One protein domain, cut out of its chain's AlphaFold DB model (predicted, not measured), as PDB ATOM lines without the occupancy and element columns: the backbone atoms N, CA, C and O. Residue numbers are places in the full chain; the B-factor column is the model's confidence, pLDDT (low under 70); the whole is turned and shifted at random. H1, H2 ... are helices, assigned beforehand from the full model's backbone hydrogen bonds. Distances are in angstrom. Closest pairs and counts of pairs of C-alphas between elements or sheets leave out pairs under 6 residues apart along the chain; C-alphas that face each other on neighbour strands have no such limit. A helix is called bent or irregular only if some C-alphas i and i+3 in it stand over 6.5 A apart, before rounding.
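What this domain is: This is residues 2 to 49 of the 149 residues of the protein "CYCLIN domain-containing protein" of Gongylonema pulchrum (UniProt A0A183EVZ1). Two long helices, H1 and H2, meet near their ends as a wide-open V, with a tight turn at the corner and the two arms reaching away from each other. The longer arm is H1, and a short tail, residues 47 to 49, runs on past the far end of H2. The printed part has 48 residues with two named helices, H1 then H2 along the chain, and no named strand; its class is all helix. The whole is extended, with a radius of gyration of the C-alphas of 18.4 A, and the C-alphas span 56 by 27 by 7 A.

Where its parts are: The longest helix, H1, holds residues 2 to 24 and measures 33.8 A from first to last C-alpha. It begins with C-alpha 2 at (-16.768, -48.331, -14.817) and ends with C-alpha 24 at (1.399, -23.805, -29.318). H2 holds residues 27 to 46 and measures 28.9 A, ending with C-alpha 46 at (8.506, -25.244, -57.000). Neither helix is bent.

How they stand to each other: H1 and H2 are close but not clearly touching, with 2 pairs of C-alphas within 8 A. Their closest C-alphas, those of Phe 23 and Phe 29, are 6.5 A apart. Their lines are only just about perpendicular, at 71 degrees, and their centres are 29.8 A apart. Residues 2 to 23, which belong to H1, stand free; so do residues 34 to 49, of which 34 to 46 belong to H2. In H2 every O i to N i+4 pair is within hydrogen-bond range; in H1 17 of 19 are.

The domain as a whole: The two C-alphas farthest apart are those of Lys 2 and Phe 49, at 56.7 A. The printed part has no cut, and the link from H1 to H2, two residues, is tight. The mean pLDDT of the printed part is 83.4; residues 2 to 6 and residue 8 are under 70.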
ATOM      1  N   LYS A   2     -16.882 -48.846 -13.427       54.12
ATOM      2  CA  LYS A   2     -16.768 -48.331 -14.817       54.12
ATOM      3  C   LYS A   2     -16.750 -46.793 -14.945       54.12
ATOM      4  O   LYS A   2     -16.160 -46.290 -15.888       54.12
ATOM      5  N   ASN A   3     -17.353 -46.064 -13.999       59.28
ATOM      6  CA  ASN A   3     -17.508 -44.601 -14.087       59.28
ATOM      7  C   ASN A   3     -16.220 -43.827 -13.748       59.28
ATOM      8  O   ASN A   3     -15.832 -42.926 -14.478       59.28
ATOM      9  N   GLN A   4     -15.488 -44.270 -12.721       58.44
ATOM     10  CA  GLN A   4     -14.202 -43.672 -12.331       58.44
ATOM     11  C   GLN A   4     -13.130 -43.804 -13.423       58.44
ATOM     12  O   GLN A   4     -12.275 -42.939 -13.541       58.44
ATOM     13  N   ASN A   5     -13.201 -44.857 -14.249       60.97
ATOM     14  CA  ASN A   5     -12.254 -45.090 -15.343       60.97
ATOM     15  C   ASN A   5     -12.533 -44.213 -16.580       60.97
ATOM     16  O   ASN A   5     -11.660 -44.016 -17.416       60.97
ATOM     17  N   ALA A   6     -13.763 -43.707 -16.717       66.00
ATOM     18  CA  ALA A   6     -14.130 -42.754 -17.763       66.00
ATOM     19  C   ALA A   6     -13.789 -41.313 -17.349       66.00
ATOM     20  O   ALA A   6     -13.385 -40.513 -18.188       66.00
ATOM     21  N   GLU A   7     -13.914 -40.995 -16.058       71.00
ATOM     22  CA  GLU A   7     -13.541 -39.695 -15.487       71.00
ATOM     23  C   GLU A   7     -12.023 -39.486 -15.491       71.00
ATOM     24  O   GLU A   7     -11.557 -38.460 -15.978       71.00
ATOM     25  N   SER A   8     -11.246 -40.492 -15.078       66.88
ATOM     26  CA  SER A   8      -9.779 -40.441 -15.140       66.88
ATOM     27  C   SER A   8      -9.247 -40.335 -16.574       66.88
ATOM     28  O   SER A   8      -8.271 -39.630 -16.816       66.88
ATOM     29  N   LYS A   9      -9.911 -40.979 -17.543       75.19
ATOM     30  CA  LYS A   9      -9.552 -40.884 -18.967       75.19
ATOM     31  C   LYS A   9      -9.859 -39.500 -19.549       75.19
ATOM     32  O   LYS A   9      -9.027 -38.946 -20.256       75.19
ATOM     33  N   LYS A  10     -11.001 -38.906 -19.179       76.25
ATOM     34  CA  LYS A  10     -11.341 -37.522 -19.544       76.25
ATOM     35  C   LYS A  10     -10.375 -36.504 -18.939       76.25
ATOM     36  O   LYS A  10     -10.014 -35.546 -19.607       76.25
ATOM     37  N   GLN A  11      -9.943 -36.701 -17.695       76.31
ATOM     38  CA  GLN A  11      -8.957 -35.820 -17.060       76.31
ATOM     39  C   GLN A  11      -7.582 -35.903 -17.729       76.31
ATOM     40  O   GLN A  11      -6.960 -34.867 -17.947       76.31
ATOM     41  N   ALA A  12      -7.149 -37.098 -18.138       78.38
ATOM     42  CA  ALA A  12      -5.911 -37.265 -18.897       78.38
ATOM     43  C   ALA A  12      -5.962 -36.569 -20.273       78.38
ATOM     44  O   ALA A  12      -5.009 -35.885 -20.639       78.38
ATOM     45  N   GLU A  13      -7.082 -36.677 -21.000       78.69
ATOM     46  CA  GLU A  13      -7.283 -35.989 -22.291       78.69
ATOM     47  C   GLU A  13      -7.270 -34.456 -22.144       78.69
ATOM     48  O   GLU A  13      -6.702 -33.752 -22.978       78.69
ATOM     49  N   VAL A  14      -7.855 -33.922 -21.064       81.81
ATOM     50  CA  VAL A  14      -7.845 -32.476 -20.782       81.81
ATOM     51  C   VAL A  14      -6.430 -31.984 -20.475       81.81
ATOM     52  O   VAL A  14      -6.002 -30.980 -21.041       81.81
ATOM     53  N   GLU A  15      -5.673 -32.699 -19.640       81.12
ATOM     54  CA  GLU A  15      -4.283 -32.337 -19.337       81.12
ATOM     55  C   GLU A  15      -3.374 -32.403 -20.571       81.12
ATOM     56  O   GLU A  15      -2.490 -31.558 -20.738       81.12
ATOM     57  N   GLU A  16      -3.575 -33.390 -21.442       82.19
ATOM     58  CA  GLU A  16      -2.845 -33.516 -22.703       82.19
ATOM     59  C   GLU A  16      -3.151 -32.343 -23.646       82.19
ATOM     60  O   GLU A  16      -2.228 -31.702 -24.157       82.19
ATOM     61  N   ASN A  17      -4.429 -31.989 -23.799       82.19
ATOM     62  CA  ASN A  17      -4.851 -30.858 -24.622       82.19
ATOM     63  C   ASN A  17      -4.328 -29.515 -24.074       82.19
ATOM     64  O   ASN A  17      -3.889 -28.651 -24.835       82.19
ATOM     65  N   GLU A  18      -4.293 -29.341 -22.750       83.94
ATOM     66  CA  GLU A  18      -3.689 -28.162 -22.120       83.94
ATOM     67  C   GLU A  18      -2.176 -28.076 -22.353       83.94
ATOM     68  O   GLU A  18      -1.645 -26.987 -22.583       83.94
ATOM     69  N   ARG A  19      -1.459 -29.206 -22.305       81.62
ATOM     70  CA  ARG A  19      -0.022 -29.245 -22.627       81.62
ATOM     71  C   ARG A  19       0.222 -28.883 -24.089       81.62
ATOM     72  O   ARG A  19       1.118 -28.083 -24.356       81.62
ATOM     73  N   ALA A  20      -0.593 -29.403 -25.006       79.69
ATOM     74  CA  ALA A  20      -0.536 -29.039 -26.420       79.69
ATOM     75  C   ALA A  20      -0.795 -27.535 -26.625       79.69
ATOM     76  O   ALA A  20      -0.027 -26.867 -27.317       79.69
ATOM     77  N   ALA A  21      -1.795 -26.963 -25.947       79.69
ATOM     78  CA  ALA A  21      -2.091 -25.531 -26.018       79.69
ATOM     79  C   ALA A  21      -0.930 -24.655 -25.512       79.69
ATOM     80  O   ALA A  21      -0.610 -23.638 -26.128       79.69
ATOM     81  N   ARG A  22      -0.257 -25.062 -24.424       83.56
ATOM     82  CA  ARG A  22       0.944 -24.369 -23.917       83.56
ATOM     83  C   ARG A  22       2.108 -24.460 -24.899       83.56
ATOM     84  O   ARG A  22       2.820 -23.477 -25.082       83.56
ATOM     85  N   PHE A  23       2.290 -25.610 -25.547       79.56
ATOM     86  CA  PHE A  23       3.303 -25.767 -26.589       79.56
ATOM     87  C   PHE A  23       3.036 -24.833 -27.776       79.56
ATOM     88  O   PHE A  23       3.952 -24.128 -28.192       79.56
ATOM     89  N   CYS A  24       1.788 -24.726 -28.242       77.94
ATOM     90  CA  CYS A  24       1.399 -23.805 -29.318       77.94
ATOM     91  C   CYS A  24       1.629 -22.318 -28.985       77.94
ATOM     92  O   CYS A  24       1.709 -21.493 -29.889       77.94
ATOM     93  N   GLN A  25       1.740 -21.958 -27.704       82.06
ATOM     94  CA  GLN A  25       2.053 -20.596 -27.250       82.06
ATOM     95  C   GLN A  25       3.548 -20.389 -26.953       82.06
ATOM     96  O   GLN A  25       3.952 -19.319 -26.501       82.06
ATOM     97  N   SER A  26       4.379 -21.411 -27.164       86.38
ATOM     98  CA  SER A  26       5.812 -21.343 -26.892       86.38
ATOM     99  C   SER A  26       6.586 -20.697 -28.044       86.38
ATOM    100  O   SER A  26       6.242 -20.842 -29.216       86.38
ATOM    101  N   ALA A  27       7.714 -20.059 -27.717       83.31
ATOM    102  CA  ALA A  27       8.633 -19.515 -28.721       83.31
ATOM    103  C   ALA A  27       9.217 -20.601 -29.652       83.31
ATOM    104  O   ALA A  27       9.539 -20.327 -30.804       83.31
ATOM    105  N   GLN A  28       9.335 -21.845 -29.171       85.81
ATOM    106  CA  GLN A  28       9.799 -22.979 -29.980       85.81
ATOM    107  C   GLN A  28       8.791 -23.332 -31.077       85.81
ATOM    108  O   GLN A  28       9.178 -23.600 -32.213       85.81
ATOM    109  N   PHE A  29       7.497 -23.289 -30.753       90.12
ATOM    110  CA  PHE A  29       6.446 -23.466 -31.744       90.12
ATOM    111  C   PHE A  29       6.435 -22.322 -32.758       90.12
ATOM    112  O   PHE A  29       6.284 -22.575 -33.946       90.12
ATOM    113  N   GLU A  30       6.660 -21.078 -32.329       89.69
ATOM    114  CA  GLU A  30       6.740 -19.938 -33.249       89.69
ATOM    115  C   GLU A  30       7.903 -20.069 -34.247       89.69
ATOM    116  O   GLU A  30       7.713 -19.847 -35.443       89.69
ATOM    117  N   GLN A  31       9.084 -20.498 -33.786       91.50
ATOM    118  CA  GLN A  31      10.222 -20.799 -34.664       91.50
ATOM    119  C   GLN A  31       9.886 -21.913 -35.659       91.50
ATOM    120  O   GLN A  31      10.030 -21.716 -36.863       91.50
ATOM    121  N   TYR A  32       9.343 -23.033 -35.174       91.75
ATOM    122  CA  TYR A  32       8.900 -24.130 -36.035       91.75
ATOM    123  C   TYR A  32       7.858 -23.672 -37.065       91.75
ATOM    124  O   TYR A  32       7.943 -24.028 -38.236       91.75
ATOM    125  N   MET A  33       6.889 -22.849 -36.657       93.94
ATOM    126  CA  MET A  33       5.871 -22.306 -37.553       93.94
ATOM    127  C   MET A  33       6.471 -21.390 -38.618       93.94
ATOM    128  O   MET A  33       5.987 -21.386 -39.749       93.94
ATOM    129  N   ASN A  34       7.502 -20.616 -38.285       94.00
ATOM    130  CA  ASN A  34       8.200 -19.781 -39.259       94.00
ATOM    131  C   ASN A  34       8.973 -20.633 -40.269       94.00
ATOM    132  O   ASN A  34       8.824 -20.409 -41.471       94.00
ATOM    133  N   ASP A  35       9.702 -21.648 -39.808       95.62
ATOM    134  CA  ASP A  35      10.418 -22.583 -40.682       95.62
ATOM    135  C   ASP A  35       9.443 -23.356 -41.582       95.62
ATOM    136  O   ASP A  35       9.651 -23.479 -42.790       95.62
ATOM    137  N   TYR A  36       8.322 -23.811 -41.017       94.88
ATOM    138  CA  TYR A  36       7.251 -24.482 -41.746       94.88
ATOM    139  C   TYR A  36       6.639 -23.579 -42.823       94.88
ATOM    140  O   TYR A  36       6.492 -24.001 -43.968       94.88
ATOM    141  N   LYS A  37       6.331 -22.316 -42.499       95.50
ATOM    142  CA  LYS A  37       5.828 -21.340 -43.481       95.50
ATOM    143  C   LYS A  37       6.836 -21.102 -44.601       95.50
ATOM    144  O   LYS A  37       6.446 -21.098 -45.764       95.50
ATOM    145  N   GLN A  38       8.116 -20.928 -44.271       96.50
ATOM    146  CA  GLN A  38       9.164 -20.770 -45.283       96.50
ATOM    147  C   GLN A  38       9.256 -21.998 -46.188       96.50
ATOM    148  O   GLN A  38       9.344 -21.856 -47.406       96.50
ATOM    149  N   TYR A  39       9.173 -23.196 -45.613       96.25
ATOM    150  CA  TYR A  39       9.137 -24.434 -46.378       96.25
ATOM    151  C   TYR A  39       7.931 -24.496 -47.325       96.25
ATOM    152  O   TYR A  39       8.109 -24.815 -48.498       96.25
ATOM    153  N   LEU A  40       6.728 -24.132 -46.867       94.88
ATOM    154  CA  LEU A  40       5.540 -24.093 -47.726       94.88
ATOM    155  C   LEU A  40       5.696 -23.110 -48.894       94.88
ATOM    156  O   LEU A  40       5.419 -23.490 -50.028       94.88
ATOM    157  N   LEU A  41       6.219 -21.903 -48.653       95.12
ATOM    158  CA  LEU A  41       6.475 -20.920 -49.716       95.12
ATOM    159  C   LEU A  41       7.463 -21.452 -50.770       95.12
ATOM    160  O   LEU A  41       7.274 -21.245 -51.967       95.12
ATOM    161  N   LEU A  42       8.497 -22.184 -50.342       96.38
ATOM    162  CA  LEU A  42       9.437 -22.841 -51.259       96.38
ATOM    163  C   LEU A  42       8.764 -23.931 -52.105       96.38
ATOM    164  O   LEU A  42       9.150 -24.154 -53.256       96.38
ATOM    165  N   LEU A  43       7.786 -24.646 -51.542       94.06
ATOM    166  CA  LEU A  43       7.024 -25.647 -52.283       94.06
ATOM    167  C   LEU A  43       6.050 -25.008 -53.277       94.06
ATOM    168  O   LEU A  43       5.924 -25.523 -54.388       94.06
ATOM    169  N   GLU A  44       5.393 -23.909 -52.908       91.94
ATOM    170  CA  GLU A  44       4.488 -23.165 -53.795       91.94
ATOM    171  C   GLU A  44       5.213 -22.696 -55.062       91.94
ATOM    172  O   GLU A  44       4.743 -22.944 -56.174       91.94
ATOM    173  N   ASP A  45       6.411 -22.123 -54.908       91.88
ATOM    174  CA  ASP A  45       7.256 -21.721 -56.037       91.88
ATOM    175  C   ASP A  45       7.636 -22.928 -56.914       91.88
ATOM    176  O   ASP A  45       7.424 -22.937 -58.129       91.88
ATOM    177  N   ARG A  46       8.087 -24.024 -56.290       91.00
ATOM    178  CA  ARG A  46       8.506 -25.244 -57.000       91.00
ATOM    179  C   ARG A  46       7.379 -25.918 -57.786       91.00
ATOM    180  O   ARG A  46       7.625 -26.484 -58.854       91.00
ATOM    181  N   PHE A  47       6.169 -25.945 -57.235       87.94
ATOM    182  CA  PHE A  47       5.034 -26.686 -57.792       87.94
ATOM    183  C   PHE A  47       4.040 -25.803 -58.553       87.94
ATOM    184  O   PHE A  47       2.920 -26.234 -58.836       87.94
ATOM    185  N   THR A  48       4.470 -24.608 -58.961       88.62
ATOM    186  CA  THR A  48       3.674 -23.693 -59.780       88.62
ATOM    187  C   THR A  48       3.270 -24.324 -61.121       88.62
ATOM    188  O   THR A  48       4.027 -25.064 -61.760       88.62
ATOM    189  N   PHE A  49       2.039 -24.033 -61.551       86.88
ATOM    190  CA  PHE A  49       1.491 -24.451 -62.840       86.88
ATOM    191  C   PHE A  49       1.791 -23.396 -63.922       86.88
ATOM    192  O   PHE A  49       1.665 -22.201 -63.647       86.88
TER     193      PHE A  49